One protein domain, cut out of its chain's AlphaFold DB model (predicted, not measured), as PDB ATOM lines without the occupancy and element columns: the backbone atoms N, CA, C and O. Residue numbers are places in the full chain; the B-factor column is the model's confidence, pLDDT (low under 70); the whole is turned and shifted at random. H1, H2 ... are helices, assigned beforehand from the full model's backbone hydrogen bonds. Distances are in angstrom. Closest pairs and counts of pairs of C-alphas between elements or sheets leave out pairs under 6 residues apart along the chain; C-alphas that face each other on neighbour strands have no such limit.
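AT A GLANCE: This is residues 336 to 446 of the 919 residues of an uncharacterized protein of Peniophora sp. CBMAI 1063 (UniProt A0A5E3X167). The domain has two halves side by side: in one, the long helix H7 runs along an edge, with the short helix H3 packed on residues 423 to 428 of it, H8 folding back near its last residues, and H1 and H2 near each other but apart from H7; in the other, long loops link H4 and H5, with H6 at the edge. H3 is nearest to the mean of the C-alphas, at 4.0 A. The printed part has 111 residues, with eight named helices, H1 to H8 in chain order, and no named strand. The class is all helix, though under half of the residues, 49 of 111, are in named elements. The whole is compact, with a radius of gyration of the C-alphas of 15.2 A and spans of 41 by 32 by 23 A.

HOW THE PARTS SIT: Start at H1, residues 336 to 339; it is close to but not clearly touching H2, residues 350 to 353, and their closest C-alphas, of Val 338 and Asp 352, are 6.3 A apart. Next look at H3, residues 357 to 360, which touches H7, residues 421 to 433, with 423 to 428 of H7 alone; the closest C-alphas, of Met 359 and Arg 424, are 4.9 A apart. Beyond H3, residues 366 to 367 pair with residues 383 to 384, antiparallel, a pairing too short to be named as strands. Between these stretches lies H4, residues 373 to 378; it only just touches H5, residues 391 to 397, with 3 pairs of C-alphas within 8 A, the closest being Lys 374 and Cys 393 at 7.4 A, and their lines are about perpendicular at 80 degrees. H6, residues 414 to 417, touches no helix. H8, residues 439 to 445, is close to but not clearly touching H7, at a steep tilt of 40 degrees, opposite ways; their closest C-alphas, of Leu 432 and Gln 439, are 6.9 A apart. H3 and H5 are only just apart, with a closest distance of 8.1 A. In H4, H5, H7 and H8 every O i to N i+4 pair is within hydrogen-bond range; H1, H2, H3 and H6 are too short for such a pair, and their single O i to N i+3 pair is within range in H1, H3 and H6 but not in H2.

IN THESE COORDINATES: Find C-alpha 336 at (-4.882, -48.716, 20.725), where H1 begins. H4 spans 8.6 A and H5 10.1 A from first to last C-alpha. H7 starts at C-alpha 421, at (5.503, -33.374, 31.280), and runs 18.4 A to C-alpha 433. H8 covers 9.8 A and ends at C-alpha 445, at (6.100, -45.996, 39.138).

THE WHOLE: The two C-alphas farthest apart, of Pro 344 and Gly 411, are 44.7 A from each other. The printed part has no cut. The links H3 to H4, H4 to H5 and H5 to H6 are long, with 12, 12 and 16 residues. The mean pLDDT of the printed part is 81.7; look for values under 70 at residues 343 to 344, 396 to 398, 402 and 445 to 446.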
ATOM      1  N   ALA A 336      -3.745 -47.792  20.736       79.94
ATOM      2  CA  ALA A 336      -4.882 -48.716  20.725       79.94
ATOM      3  C   ALA A 336      -4.492 -50.212  20.770       79.94
ATOM      4  O   ALA A 336      -5.114 -50.981  21.499       79.94
ATOM      5  N   GLU A 337      -3.455 -50.641  20.042       79.31
ATOM      6  CA  GLU A 337      -2.968 -52.032  20.056       79.31
ATOM      7  C   GLU A 337      -2.145 -52.340  21.326       79.31
ATOM      8  O   GLU A 337      -1.995 -53.502  21.701       79.31
ATOM      9  N   VAL A 338      -1.657 -51.317  22.047       80.75
ATOM     10  CA  VAL A 338      -1.161 -51.488  23.423       80.75
ATOM     11  C   VAL A 338      -2.333 -51.712  24.375       80.75
ATOM     12  O   VAL A 338      -2.328 -52.689  25.120       80.75
ATOM     13  N   LEU A 339      -3.344 -50.837  24.341       82.00
ATOM     14  CA  LEU A 339      -4.518 -50.887  25.224       82.00
ATOM     15  C   LEU A 339      -5.302 -52.202  25.063       82.00
ATOM     16  O   LEU A 339      -5.718 -52.796  26.055       82.00
ATOM     17  N   ALA A 340      -5.389 -52.730  23.837       82.94
ATOM     18  CA  ALA A 340      -5.984 -54.033  23.528       82.94
ATOM     19  C   ALA A 340      -5.250 -55.249  24.147       82.94
ATOM     20  O   ALA A 340      -5.758 -56.365  24.078       82.94
ATOM     21  N   ARG A 341      -4.068 -55.064  24.757       80.12
ATOM     22  CA  ARG A 341      -3.315 -56.114  25.479       80.12
ATOM     23  C   ARG A 341      -3.537 -56.088  26.993       80.12
ATOM     24  O   ARG A 341      -2.784 -56.731  27.738       80.12
ATOM     25  N   ALA A 342      -4.549 -55.352  27.448       81.06
ATOM     26  CA  ALA A 342      -5.095 -55.476  28.791       81.06
ATOM     27  C   ALA A 342      -5.307 -56.957  29.163       81.06
ATOM     28  O   ALA A 342      -5.727 -57.773  28.344       81.06
ATOM     29  N   GLY A 343      -4.962 -57.320  30.399       68.25
ATOM     30  CA  GLY A 343      -5.260 -58.645  30.939       68.25
ATOM     31  C   GLY A 343      -6.766 -58.860  31.147       68.25
ATOM     32  O   GLY A 343      -7.544 -57.921  30.986       68.25
ATOM     33  N   PRO A 344      -7.187 -60.062  31.581       64.69
ATOM     34  CA  PRO A 344      -8.590 -60.329  31.919       64.69
ATOM     35  C   PRO A 344      -9.140 -59.373  32.996       64.69
ATOM     36  O   PRO A 344     -10.331 -59.094  33.009       64.69
ATOM     37  N   ASP A 345      -8.270 -58.803  33.838       71.75
ATOM     38  CA  ASP A 345      -8.610 -57.790  34.850       71.75
ATOM     39  C   ASP A 345      -8.746 -56.352  34.288       71.75
ATOM     40  O   ASP A 345      -8.736 -55.391  35.058       71.75
ATOM     41  N   GLY A 346      -8.732 -56.168  32.961       70.81
ATOM     42  CA  GLY A 346      -8.716 -54.861  32.280       70.81
ATOM     43  C   GLY A 346      -7.378 -54.103  32.340       70.81
ATOM     44  O   GLY A 346      -7.219 -53.064  31.704       70.81
ATOM     45  N   LYS A 347      -6.382 -54.615  33.074       83.19
ATOM     46  CA  LYS A 347      -5.135 -53.895  33.387       83.19
ATOM     47  C   LYS A 347      -3.984 -54.203  32.435       83.19
ATOM     48  O   LYS A 347      -3.750 -55.355  32.062       83.19
ATOM     49  N   LEU A 348      -3.206 -53.176  32.110       86.00
ATOM     50  CA  LEU A 348      -1.937 -53.291  31.394       86.00
ATOM     51  C   LEU A 348      -0.789 -53.679  32.334       86.00
ATOM     52  O   LEU A 348      -0.770 -53.337  33.516       86.00
ATOM     53  N   LYS A 349       0.216 -54.372  31.789       86.25
ATOM     54  CA  LYS A 349       1.465 -54.669  32.510       86.25
ATOM     55  C   LYS A 349       2.382 -53.437  32.486       86.25
ATOM     56  O   LYS A 349       2.271 -52.636  31.556       86.25
ATOM     57  N   PRO A 350       3.334 -53.293  33.429       84.75
ATOM     58  CA  PRO A 350       4.254 -52.155  33.440       84.75
ATOM     59  C   PRO A 350       4.998 -51.982  32.107       84.75
ATOM     60  O   PRO A 350       5.153 -50.869  31.621       84.75
ATOM     61  N   GLU A 351       5.422 -53.080  31.481       85.69
ATOM     62  CA  GLU A 351       6.104 -53.083  30.184       85.69
ATOM     63  C   GLU A 351       5.217 -52.592  29.026       85.69
ATOM     64  O   GLU A 351       5.717 -51.927  28.116       85.69
ATOM     65  N   ASP A 352       3.916 -52.893  29.063       87.31
ATOM     66  CA  ASP A 352       2.946 -52.454  28.057       87.31
ATOM     67  C   ASP A 352       2.589 -50.971  28.274       87.31
ATOM     68  O   ASP A 352       2.682 -50.182  27.337       87.31
ATOM     69  N   VAL A 353       2.333 -50.539  29.517       87.25
ATOM     70  CA  VAL A 353       2.156 -49.113  29.873       87.25
ATOM     71  C   VAL A 353       3.338 -48.277  29.383       87.25
ATOM     72  O   VAL A 353       3.165 -47.288  28.676       87.25
ATOM     73  N   TRP A 354       4.561 -48.704  29.701       86.38
ATOM     74  CA  TRP A 354       5.783 -48.023  29.279       86.38
ATOM     75  C   TRP A 354       6.141 -48.236  27.798       86.38
ATOM     76  O   TRP A 354       7.174 -47.750  27.351       86.38
ATOM     77  N   SER A 355       5.290 -48.901  27.011       85.75
ATOM     78  CA  SER A 355       5.379 -48.917  25.545       85.75
ATOM     79  C   SER A 355       4.637 -47.750  24.879       85.75
ATOM     80  O   SER A 355       4.963 -47.409  23.746       85.75
ATOM     81  N   LEU A 356       3.702 -47.092  25.574       87.00
ATOM     82  CA  LEU A 356       2.954 -45.939  25.058       87.00
ATOM     83  C   LEU A 356       3.870 -44.720  24.860       87.00
ATOM     84  O   LEU A 356       4.571 -44.293  25.784       87.00
ATOM     85  N   LYS A 357       3.818 -44.081  23.682       85.94
ATOM     86  CA  LYS A 357       4.617 -42.867  23.376       85.94
ATOM     87  C   LYS A 357       4.333 -41.713  24.348       85.94
ATOM     88  O   LYS A 357       5.242 -40.960  24.707       85.94
ATOM     89  N   GLY A 358       3.092 -41.623  24.828       86.69
ATOM     90  CA  GLY A 358       2.642 -40.605  25.770       86.69
ATOM     91  C   GLY A 358       3.350 -40.671  27.128       86.69
ATOM     92  O   GLY A 358       3.639 -39.629  27.714       86.69
ATOM     93  N   MET A 359       3.771 -41.860  27.578       86.94
ATOM     94  CA  MET A 359       4.528 -42.026  28.831       86.94
ATOM     95  C   MET A 359       5.934 -41.406  28.774       86.94
ATOM     96  O   MET A 359       6.493 -41.045  29.809       86.94
ATOM     97  N   TYR A 360       6.468 -41.191  27.569       84.56
ATOM     98  CA  TYR A 360       7.701 -40.435  27.314       84.56
ATOM     99  C   TYR A 360       7.456 -38.943  27.038       84.56
ATOM    100  O   TYR A 360       8.392 -38.212  26.716       84.56
ATOM    101  N   GLY A 361       6.208 -38.481  27.153       84.31
ATOM    102  CA  GLY A 361       5.805 -37.103  26.899       84.31
ATOM    103  C   GLY A 361       5.731 -36.719  25.414       84.31
ATOM    104  O   GLY A 361       5.823 -35.533  25.099       84.31
ATOM    105  N   LEU A 362       5.609 -37.689  24.498       85.56
ATOM    106  CA  LEU A 362       5.655 -37.471  23.045       85.56
ATOM    107  C   LEU A 362       4.245 -37.503  22.424       85.56
ATOM    108  O   LEU A 362       3.588 -38.543  22.453       85.56
ATOM    109  N   ARG A 363       3.790 -36.387  21.824       81.12
ATOM    110  CA  ARG A 363       2.548 -36.354  21.010       81.12
ATOM    111  C   ARG A 363       2.801 -36.853  19.585       81.12
ATOM    112  O   ARG A 363       2.156 -37.789  19.114       81.12
ATOM    113  N   GLU A 364       3.748 -36.205  18.911       77.62
ATOM    114  CA  GLU A 364       4.176 -36.510  17.546       77.62
ATOM    115  C   GLU A 364       5.426 -37.396  17.561       77.62
ATOM    116  O   GLU A 364       6.276 -37.282  18.445       77.62
ATOM    117  N   VAL A 365       5.542 -38.264  16.558       77.75
ATOM    118  CA  VAL A 365       6.638 -39.222  16.400       77.75
ATOM    119  C   VAL A 365       7.183 -39.097  14.984       77.75
ATOM    120  O   VAL A 365       6.431 -39.222  14.022       77.75
ATOM    121  N   ILE A 366       8.495 -38.893  14.859       83.00
ATOM    122  CA  ILE A 366       9.225 -39.023  13.591       83.00
ATOM    123  C   ILE A 366      10.369 -40.022  13.772       83.00
ATOM    124  O   ILE A 366      10.903 -40.191  14.872       83.00
ATOM    125  N   LEU A 367      10.740 -40.720  12.702       84.44
ATOM    126  CA  LEU A 367      11.852 -41.668  12.718       84.44
ATOM    127  C   LEU A 367      13.160 -40.946  12.393       84.44
ATOM    128  O   LEU A 367      13.167 -40.015  11.596       84.44
ATOM    129  N   LYS A 368      14.271 -41.380  12.994       84.38
ATOM    130  CA  LYS A 368      15.612 -40.961  12.574       84.38
ATOM    131  C   LYS A 368      15.922 -41.431  11.151       84.38
ATOM    132  O   LYS A 368      15.449 -42.479  10.713       84.38
ATOM    133  N   GLU A 369      16.802 -40.690  10.486       79.38
ATOM    134  CA  GLU A 369      17.458 -41.133   9.257       79.38
ATOM    135  C   GLU A 369      18.305 -42.379   9.527       79.38
ATOM    136  O   GLU A 369      19.312 -42.337  10.240       79.38
ATOM    137  N   GLY A 370      17.869 -43.505   8.965       78.06
ATOM    138  CA  GLY A 370      18.437 -44.815   9.252       78.06
ATOM    139  C   GLY A 370      18.015 -45.380  10.614       78.06
ATOM    140  O   GLY A 370      17.719 -44.677  11.585       78.06
ATOM    141  N   VAL A 371      18.003 -46.708  10.699       80.06
ATOM    142  CA  VAL A 371      17.739 -47.422  11.952       80.06
ATOM    143  C   VAL A 371      19.072 -47.640  12.664       80.06
ATOM    144  O   VAL A 371      19.981 -48.227  12.087       80.06
ATOM    145  N   CYS A 372      19.210 -47.184  13.916       85.56
ATOM    146  CA  CYS A 372      20.466 -47.380  14.649       85.56
ATOM    147  C   CYS A 372      20.707 -48.877  14.894       85.56
ATOM    148  O   CYS A 372      19.743 -49.629  15.057       85.56
ATOM    149  N   PHE A 373      21.968 -49.308  14.998       80.12
ATOM    150  CA  PHE A 373      22.317 -50.737  15.101       80.12
ATOM    151  C   PHE A 373      21.523 -51.483  16.191       80.12
ATOM    152  O   PHE A 373      21.059 -52.602  15.985       80.12
ATOM    153  N   LYS A 374      21.281 -50.835  17.340       78.94
ATOM    154  CA  LYS A 374      20.486 -51.412  18.433       78.94
ATOM    155  C   LYS A 374      18.997 -51.547  18.094       78.94
ATOM    156  O   LYS A 374      18.399 -52.573  18.398       78.94
ATOM    157  N   CYS A 375      18.399 -50.539  17.460       79.81
ATOM    158  CA  CYS A 375      17.009 -50.605  17.002       79.81
ATOM    159  C   CYS A 375      16.848 -51.649  15.883       79.81
ATOM    160  O   CYS A 375      15.891 -52.416  15.899       79.81
ATOM    161  N   GLN A 376      17.834 -51.760  14.988       81.38
ATOM    162  CA  GLN A 376      17.882 -52.759  13.920       81.38
ATOM    163  C   GLN A 376      17.949 -54.184  14.490       81.38
ATOM    164  O   GLN A 376      17.144 -55.032  14.109       81.38
ATOM    165  N   LEU A 377      18.844 -54.429  15.456       77.69
ATOM    166  CA  LEU A 377      18.978 -55.710  16.159       77.69
ATOM    167  C   LEU A 377      17.694 -56.103  16.909       77.69
ATOM    168  O   LEU A 377      17.264 -57.251  16.839       77.69
ATOM    169  N   MET A 378      17.055 -55.144  17.587       72.31
ATOM    170  CA  MET A 378      15.792 -55.350  18.308       72.31
ATOM    171  C   MET A 378      14.561 -55.444  17.382       72.31
ATOM    172  O   MET A 378      13.478 -55.777  17.861       72.31
ATOM    173  N   ARG A 379      14.705 -55.142  16.081       70.00
ATOM    174  CA  ARG A 379      13.611 -54.953  15.103       70.00
ATOM    175  C   ARG A 379      12.570 -53.907  15.540       70.00
ATOM    176  O   ARG A 379      11.368 -54.119  15.406       70.00
ATOM    177  N   LEU A 380      13.040 -52.773  16.059       76.94
ATOM    178  CA  LEU A 380      12.220 -51.643  16.516       76.94
ATOM    179  C   LEU A 380      12.541 -50.365  15.697       76.94
ATOM    180  O   LEU A 380      13.669 -50.211  15.227       76.94
ATOM    181  N   PRO A 381      11.591 -49.427  15.524       76.25
ATOM    182  CA  PRO A 381      11.804 -48.144  14.862       76.25
ATOM    183  C   PRO A 381      12.709 -47.210  15.678       76.25
ATOM    184  O   PRO A 381      12.644 -47.128  16.904       76.25
ATOM    185  N   CYS A 382      13.531 -46.427  14.982       85.25
ATOM    186  CA  CYS A 382      14.486 -45.503  15.591       85.25
ATOM    187  C   CYS A 382      13.836 -44.131  15.878       85.25
ATOM    188  O   CYS A 382      14.174 -43.139  15.240       85.25
ATOM    189  N   ILE A 383      12.870 -44.068  16.804       88.69
ATOM    190  CA  ILE A 383      12.079 -42.847  17.082       88.69
ATOM    191  C   ILE A 383      12.948 -41.682  17.572       88.69
ATOM    192  O   ILE A 383      13.593 -41.772  18.618       88.69
ATOM    193  N   TYR A 384      12.926 -40.564  16.849       88.44
ATOM    194  CA  TYR A 384      13.557 -39.314  17.260       88.44
ATOM    195  C   TYR A 384      12.777 -38.638  18.397       88.44
ATOM    196  O   TYR A 384      11.554 -38.717  18.467       88.44
ATOM    197  N   ARG A 385      13.509 -37.964  19.290       85.50
ATOM    198  CA  ARG A 385      12.984 -37.337  20.517       85.50
ATOM    199  C   ARG A 385      13.643 -35.988  20.828       85.50
ATOM    200  O   ARG A 385      14.044 -35.737  21.963       85.50
ATOM    201  N   GLY A 386      13.904 -35.188  19.793       83.38
ATOM    202  CA  GLY A 386      14.589 -33.892  19.917       83.38
ATOM    203  C   GLY A 386      16.092 -33.961  20.229       83.38
ATOM    204  O   GLY A 386      16.699 -32.936  20.514       83.38
ATOM    205  N   PHE A 387      16.701 -35.153  20.194       83.00
ATOM    206  CA  PHE A 387      18.095 -35.393  20.592       83.00
ATOM    207  C   PHE A 387      18.791 -36.437  19.703       83.00
ATOM    208  O   PHE A 387      18.156 -37.226  19.001       83.00
ATOM    209  N   ASN A 388      20.124 -36.495  19.790       80.06
ATOM    210  CA  ASN A 388      20.958 -37.420  19.013       80.06
ATOM    211  C   ASN A 388      20.709 -38.911  19.321       80.06
ATOM    212  O   ASN A 388      20.987 -39.753  18.466       80.06
ATOM    213  N   ALA A 389      20.145 -39.249  20.486       84.25
ATOM    214  CA  ALA A 389      19.674 -40.596  20.819       84.25
ATOM    215  C   ALA A 389      18.162 -40.744  20.554       84.25
ATOM    216  O   ALA A 389      17.378 -39.872  20.923       84.25
ATOM    217  N   CYS A 390      17.751 -41.868  19.956       86.81
ATOM    218  CA  CYS A 390      16.341 -42.243  19.811       86.81
ATOM    219  C   CYS A 390      15.715 -42.609  21.169       86.81
ATOM    220  O   CYS A 390      16.447 -42.887  22.119       86.81
ATOM    221  N   THR A 391      14.385 -42.664  21.279       85.44
ATOM    222  CA  THR A 391      13.686 -42.974  22.546       85.44
ATOM    223  C   THR A 391      14.140 -44.302  23.159       85.44
ATOM    224  O   THR A 391      14.517 -44.343  24.329       85.44
ATOM    225  N   ILE A 392      14.221 -45.370  22.358       81.12
ATOM    226  CA  ILE A 392      14.661 -46.699  22.817       81.12
ATOM    227  C   ILE A 392      16.125 -46.669  23.269       81.12
ATOM    228  O   ILE A 392      16.461 -47.189  24.335       81.12
ATOM    229  N   CYS A 393      17.012 -46.037  22.496       82.00
ATOM    230  CA  CYS A 393      18.413 -45.890  22.882       82.00
ATOM    231  C   CYS A 393      18.572 -45.030  24.130       82.00
ATOM    232  O   CYS A 393      19.371 -45.399  24.977       82.00
ATOM    233  N   TRP A 394      17.818 -43.942  24.297       81.31
ATOM    234  CA  TRP A 394      17.846 -43.130  25.513       81.31
ATOM    235  C   TRP A 394      17.545 -43.981  26.750       81.31
ATOM    236  O   TRP A 394      18.372 -44.051  27.657       81.31
ATOM    237  N   VAL A 395      16.424 -44.710  26.721       73.00
ATOM    238  CA  VAL A 395      15.952 -45.577  27.813       73.00
ATOM    239  C   VAL A 395      16.919 -46.729  28.129       73.00
ATOM    240  O   VAL A 395      16.975 -47.182  29.268       73.00
ATOM    241  N   THR A 396      17.690 -47.222  27.149       69.75
ATOM    242  CA  THR A 396      18.418 -48.505  27.284       69.75
ATOM    243  C   THR A 396      19.938 -48.459  27.062       69.75
ATOM    244  O   THR A 396      20.600 -49.479  27.250       69.75
ATOM    245  N   SER A 397      20.516 -47.348  26.592       64.25
ATOM    246  CA  SER A 397      21.977 -47.184  26.380       64.25
ATOM    247  C   SER A 397      22.475 -45.733  26.261       64.25
ATOM    248  O   SER A 397      23.662 -45.517  26.050       64.25
ATOM    249  N   LYS A 398      21.592 -44.732  26.353       64.06
ATOM    250  CA  LYS A 398      21.839 -43.277  26.275       64.06
ATOM    251  C   LYS A 398      22.532 -42.754  24.997       64.06
ATOM    252  O   LYS A 398      22.630 -41.545  24.823       64.06
ATOM    253  N   GLN A 399      22.907 -43.627  24.056       73.31
ATOM    254  CA  GLN A 399      23.529 -43.294  22.765       73.31
ATOM    255  C   GLN A 399      22.936 -44.102  21.590       73.31
ATOM    256  O   GLN A 399      22.489 -45.240  21.764       73.31
ATOM    257  N   CYS A 400      22.972 -43.514  20.387       80.19
ATOM    258  CA  CYS A 400      22.659 -44.145  19.096       80.19
ATOM    259  C   CYS A 400      23.926 -44.259  18.240       80.19
ATOM    260  O   CYS A 400      24.607 -43.259  18.038       80.19
ATOM    261  N   SER A 401      24.176 -45.429  17.651       79.62
ATOM    262  CA  SER A 401      25.188 -45.631  16.606       79.62
ATOM    263  C   SER A 401      24.529 -45.808  15.230       79.62
ATOM    264  O   SER A 401      23.580 -46.580  15.087       79.62
ATOM    265  N   GLY A 402      25.024 -45.089  14.217       68.81
ATOM    266  CA  GLY A 402      24.622 -45.277  12.814       68.81
ATOM    267  C   GLY A 402      23.243 -44.737  12.402       68.81
ATOM    268  O   GLY A 402      22.712 -45.206  11.404       68.81
ATOM    269  N   ALA A 403      22.651 -43.785  13.136       81.50
ATOM    270  CA  ALA A 403      21.384 -43.145  12.744       81.50
ATOM    271  C   ALA A 403      21.426 -41.617  12.899       81.50
ATOM    272  O   ALA A 403      21.645 -41.107  14.009       81.50
ATOM    273  N   GLY A 404      21.176 -40.906  11.799       82.56
ATOM    274  CA  GLY A 404      21.205 -39.448  11.682       82.56
ATOM    275  C   GLY A 404      20.112 -38.745  12.489       82.56
ATOM    276  O   GLY A 404      19.219 -39.373  13.060       82.56
ATOM    277  N   VAL A 405      20.204 -37.423  12.612       84.56
ATOM    278  CA  VAL A 405      19.056 -36.591  13.011       84.56
ATOM    279  C   VAL A 405      18.216 -36.398  11.748       84.56
ATOM    280  O   VAL A 405      18.815 -36.042  10.743       84.56
ATOM    281  N   PRO A 406      16.901 -36.671  11.764       85.75
ATOM    282  CA  PRO A 406      16.094 -36.571  10.557       85.75
ATOM    283  C   PRO A 406      15.861 -35.113  10.158       85.75
ATOM    284  O   PRO A 406      15.720 -34.252  11.034       85.75
ATOM    285  N   GLU A 407      15.728 -34.854   8.858       88.06
ATOM    286  CA  GLU A 407      15.103 -33.627   8.360       88.06
ATOM    287  C   GLU A 407      13.750 -33.388   9.059       88.06
ATOM    288  O   GLU A 407      12.860 -34.245   9.078       88.06
ATOM    289  N   LEU A 408      13.602 -32.215   9.683       87.62
ATOM    290  CA  LEU A 408      12.392 -31.852  10.420       87.62
ATOM    291  C   LEU A 408      11.353 -31.219   9.478       87.62
ATOM    292  O   LEU A 408      11.731 -30.452   8.589       87.62
ATOM    293  N   PRO A 409      10.042 -31.457   9.689       88.19
ATOM    294  CA  PRO A 409       8.997 -30.793   8.912       88.19
ATOM    295  C   PRO A 409       9.103 -29.265   8.995       88.19
ATOM    296  O   PRO A 409       9.440 -28.707  10.041       88.19
ATOM    297  N   GLN A 410       8.786 -28.570   7.900       87.94
ATOM    298  CA  GLN A 410       8.970 -27.122   7.799       87.94
ATOM    299  C   GLN A 410       8.249 -26.369   8.936       87.94
ATOM    300  O   GLN A 410       7.036 -26.471   9.100       87.94
ATOM    301  N   GLY A 411       9.013 -25.600   9.720       84.06
ATOM    302  CA  GLY A 411       8.515 -24.836  10.871       84.06
ATOM    303  C   GLY A 411       8.546 -25.571  12.220       84.06
ATOM    304  O   GLY A 411       8.342 -24.920  13.242       84.06
ATOM    305  N   LYS A 412       8.844 -26.877  12.251       87.44
ATOM    306  CA  LYS A 412       9.086 -27.648  13.484       87.44
ATOM    307  C   LYS A 412      10.541 -27.526  13.937       87.44
ATOM    308  O   LYS A 412      11.441 -27.351  13.115       87.44
ATOM    309  N   LYS A 413      10.783 -27.657  15.242       85.88
ATOM    310  CA  LYS A 413      12.121 -27.603  15.854       85.88
ATOM    311  C   LYS A 413      12.449 -28.879  16.647       85.88
ATOM    312  O   LYS A 413      11.528 -29.617  17.001       85.88
ATOM    313  N   PRO A 414      13.725 -29.152  16.991       84.62
ATOM    314  CA  PRO A 414      14.087 -30.280  17.855       84.62
ATOM    315  C   PRO A 414      13.317 -30.294  19.183       84.62
ATOM    316  O   PRO A 414      12.913 -31.357  19.650       84.62
ATOM    317  N   GLU A 415      13.058 -29.120  19.764       84.31
ATOM    318  CA  GLU A 415      12.358 -28.955  21.045       84.31
ATOM    319  C   GLU A 415      10.892 -29.414  20.986       84.31
ATOM    320  O   GLU A 415      10.330 -29.827  22.003       84.31
ATOM    321  N   ASP A 416      10.264 -29.406  19.804       83.12
ATOM    322  CA  ASP A 416       8.880 -29.859  19.645       83.12
ATOM    323  C   ASP A 416       8.717 -31.354  19.937       83.12
ATOM    324  O   ASP A 416       7.678 -31.755  20.471       83.12
ATOM    325  N   TYR A 417       9.769 -32.127  19.646       84.56
ATOM    326  CA  TYR A 417       9.867 -33.579  19.801       84.56
ATOM    327  C   TYR A 417      10.527 -34.014  21.119       84.56
ATOM    328  O   TYR A 417      10.785 -35.202  21.307       84.56
ATOM    329  N   GLN A 418      10.830 -33.090  22.034       85.25
ATOM    330  CA  GLN A 418      11.283 -33.444  23.383       85.25
ATOM    331  C   GLN A 418      10.090 -33.844  24.270       85.25
ATOM    332  O   GLN A 418       8.969 -33.370  24.081       85.25
ATOM    333  N   GLY A 419      10.337 -34.721  25.249       81.81
ATOM    334  CA  GLY A 419       9.308 -35.199  26.178       81.81
ATOM    335  C   GLY A 419       8.728 -34.068  27.030       81.81
ATOM    336  O   GLY A 419       9.456 -33.416  27.778       81.81
ATOM    337  N   LYS A 420       7.417 -33.837  26.916       84.19
ATOM    338  CA  LYS A 420       6.678 -32.778  27.620       84.19
ATOM    339  C   LYS A 420       5.934 -33.356  28.837       84.19
ATOM    340  O   LYS A 420       5.178 -34.317  28.661       84.19
ATOM    341  N   PRO A 421       6.126 -32.825  30.068       81.31
ATOM    342  CA  PRO A 421       5.503 -33.374  31.280       81.31
ATOM    343  C   PRO A 421       3.975 -33.446  31.210       81.31
ATOM    344  O   PRO A 421       3.373 -34.392  31.707       81.31
ATOM    345  N   GLU A 422       3.357 -32.473  30.542       82.06
ATOM    346  CA  GLU A 422       1.911 -32.346  30.361       82.06
ATOM    347  C   GLU A 422       1.332 -33.531  29.580       82.06
ATOM    348  O   GLU A 422       0.323 -34.104  29.970       82.06
ATOM    349  N   VAL A 423       2.025 -33.961  28.524       85.44
ATOM    350  CA  VAL A 423       1.620 -35.089  27.670       85.44
ATOM    351  C   VAL A 423       1.666 -36.401  28.454       85.44
ATOM    352  O   VAL A 423       0.779 -37.247  28.329       85.44
ATOM    353  N   ARG A 424       2.676 -36.554  29.318       84.94
ATOM    354  CA  ARG A 424       2.778 -37.694  30.234       84.94
ATOM    355  C   ARG A 424       1.665 -37.668  31.283       84.94
ATOM    356  O   ARG A 424       1.102 -38.718  31.573       84.94
ATOM    357  N   ALA A 425       1.313 -36.493  31.803       83.19
ATOM    358  CA  ALA A 425       0.219 -36.331  32.758       83.19
ATOM    359  C   ALA A 425      -1.161 -36.631  32.145       83.19
ATOM    360  O   ALA A 425      -1.967 -37.325  32.762       83.19
ATOM    361  N   GLU A 426      -1.413 -36.179  30.914       86.44
ATOM    362  CA  GLU A 426      -2.601 -36.540  30.127       86.44
ATOM    363  C   GLU A 426      -2.687 -38.060  29.909       86.44
ATOM    364  O   GLU A 426      -3.741 -38.654  30.122       86.44
ATOM    365  N   THR A 427      -1.564 -38.704  29.567       89.12
ATOM    366  CA  THR A 427      -1.500 -40.162  29.347       89.12
ATOM    367  C   THR A 427      -1.765 -40.950  30.632       89.12
ATOM    368  O   THR A 427      -2.538 -41.904  30.620       89.12
ATOM    369  N   VAL A 428      -1.164 -40.547  31.757       88.25
ATOM    370  CA  VAL A 428      -1.399 -41.180  33.067       88.25
ATOM    371  C   VAL A 428      -2.858 -41.030  33.499       88.25
ATOM    372  O   VAL A 428      -3.445 -42.004  33.963       88.25
ATOM    373  N   ARG A 429      -3.466 -39.852  33.299       87.12
ATOM    374  CA  ARG A 429      -4.892 -39.632  33.583       87.12
ATOM    375  C   ARG A 429      -5.778 -40.563  32.751       87.12
ATOM    376  O   ARG A 429      -6.583 -41.282  33.328       87.12
ATOM    377  N   PHE A 430      -5.573 -40.611  31.435       89.50
ATOM    378  CA  PHE A 430      -6.327 -41.486  30.531       89.50
ATOM    379  C   PHE A 430      -6.245 -42.971  30.936       89.50
ATOM    380  O   PHE A 430      -7.245 -43.685  30.906       89.50
ATOM    381  N   LEU A 431      -5.068 -43.441  31.365       89.75
ATOM    382  CA  LEU A 431      -4.885 -44.823  31.823       89.75
ATOM    383  C   LEU A 431      -5.601 -45.127  33.149       89.75
ATOM    384  O   LEU A 431      -6.049 -46.257  33.338       89.75
ATOM    385  N   LEU A 432      -5.700 -44.148  34.052       87.69
ATOM    386  CA  LEU A 432      -6.451 -44.268  35.308       87.69
ATOM    387  C   LEU A 432      -7.965 -44.237  35.053       87.69
ATOM    388  O   LEU A 432      -8.687 -45.091  35.559       87.69
ATOM    389  N   GLU A 433      -8.436 -43.295  34.233       88.12
ATOM    390  CA  GLU A 433      -9.852 -43.142  33.859       88.12
ATOM    391  C   GLU A 433     -10.379 -44.358  33.082       88.12
ATOM    392  O   GLU A 433     -11.502 -44.797  33.314       88.12
ATOM    393  N   GLY A 434      -9.553 -44.956  32.216       83.75
ATOM    394  CA  GLY A 434      -9.868 -46.203  31.514       83.75
ATOM    395  C   GLY A 434      -9.657 -47.488  32.330       83.75
ATOM    396  O   GLY A 434      -9.814 -48.571  31.779       83.75
ATOM    397  N   GLY A 435      -9.252 -47.407  33.604       82.88
ATOM    398  CA  GLY A 435      -9.019 -48.572  34.476       82.88
ATOM    399  C   GLY A 435      -7.786 -49.430  34.140       82.88
ATOM    400  O   GLY A 435      -7.490 -50.390  34.857       82.88
ATOM    401  N   TYR A 436      -7.035 -49.075  33.094       87.88
ATOM    402  CA  TYR A 436      -5.867 -49.808  32.595       87.88
ATOM    403  C   TYR A 436      -4.707 -49.884  33.599       87.88
ATOM    404  O   TYR A 436      -3.864 -50.778  33.495       87.88
ATOM    405  N   VAL A 437      -4.638 -48.958  34.559       86.50
ATOM    406  CA  VAL A 437      -3.650 -48.930  35.650       86.50
ATOM    407  C   VAL A 437      -4.334 -48.537  36.958       86.50
ATOM    408  O   VAL A 437      -5.321 -47.806  36.944       86.50
ATOM    409  N   SER A 438      -3.815 -48.986  38.105       84.38
ATOM    410  CA  SER A 438      -4.295 -48.498  39.405       84.38
ATOM    411  C   SER A 438      -3.506 -47.271  39.874       84.38
ATOM    412  O   SER A 438      -2.345 -47.094  39.502       84.38
ATOM    413  N   GLN A 439      -4.097 -46.453  40.753       82.44
ATOM    414  CA  GLN A 439      -3.373 -45.342  41.384       82.44
ATOM    415  C   GLN A 439      -2.130 -45.843  42.137       82.44
ATOM    416  O   GLN A 439      -1.062 -45.264  41.990       82.44
ATOM    417  N   ALA A 440      -2.227 -46.979  42.836       78.62
ATOM    418  CA  ALA A 440      -1.096 -47.579  43.544       78.62
ATOM    419  C   ALA A 440       0.035 -48.048  42.604       78.62
ATOM    420  O   ALA A 440       1.203 -48.032  42.993       78.62
ATOM    421  N   ASP A 441      -0.283 -48.447  41.367       80.38
ATOM    422  CA  ASP A 441       0.725 -48.741  40.344       80.38
ATOM    423  C   ASP A 441       1.390 -47.458  39.827       80.38
ATOM    424  O   ASP A 441       2.611 -47.418  39.691       80.38
ATOM    425  N   ILE A 442       0.619 -46.384  39.621       76.44
ATOM    426  CA  ILE A 442       1.159 -45.057  39.295       76.44
ATOM    427  C   ILE A 442       2.067 -44.547  40.422       76.44
ATOM    428  O   ILE A 442       3.225 -44.237  40.158       76.44
ATOM    429  N   ASP A 443       1.629 -44.548  41.678       74.38
ATOM    430  CA  ASP A 443       2.432 -44.090  42.822       74.38
ATOM    431  C   ASP A 443       3.755 -44.874  42.937       74.38
ATOM    432  O   ASP A 443       4.823 -44.303  43.169       74.38
ATOM    433  N   LYS A 444       3.704 -46.186  42.675       71.19
ATOM    434  CA  LYS A 444       4.853 -47.106  42.625       71.19
ATOM    435  C   LYS A 444       5.782 -46.882  41.426       71.19
ATOM    436  O   LYS A 444       6.946 -47.280  41.486       71.19
ATOM    437  N   TRP A 445       5.300 -46.290  40.334       68.50
ATOM    438  CA  TRP A 445       6.100 -45.996  39.138       68.50
ATOM    439  C   TRP A 445       6.571 -44.531  39.049       68.50
ATOM    440  O   TRP A 445       7.481 -44.255  38.264       68.50
ATOM    441  N   MET A 446       5.982 -43.606  39.823       65.81
ATOM    442  CA  MET A 446       6.104 -42.143  39.656       65.81
ATOM    443  C   MET A 446       6.591 -41.384  40.912       65.81
ATOM    444  O   MET A 446       6.134 -40.273  41.190       65.81
TER     445      MET A 446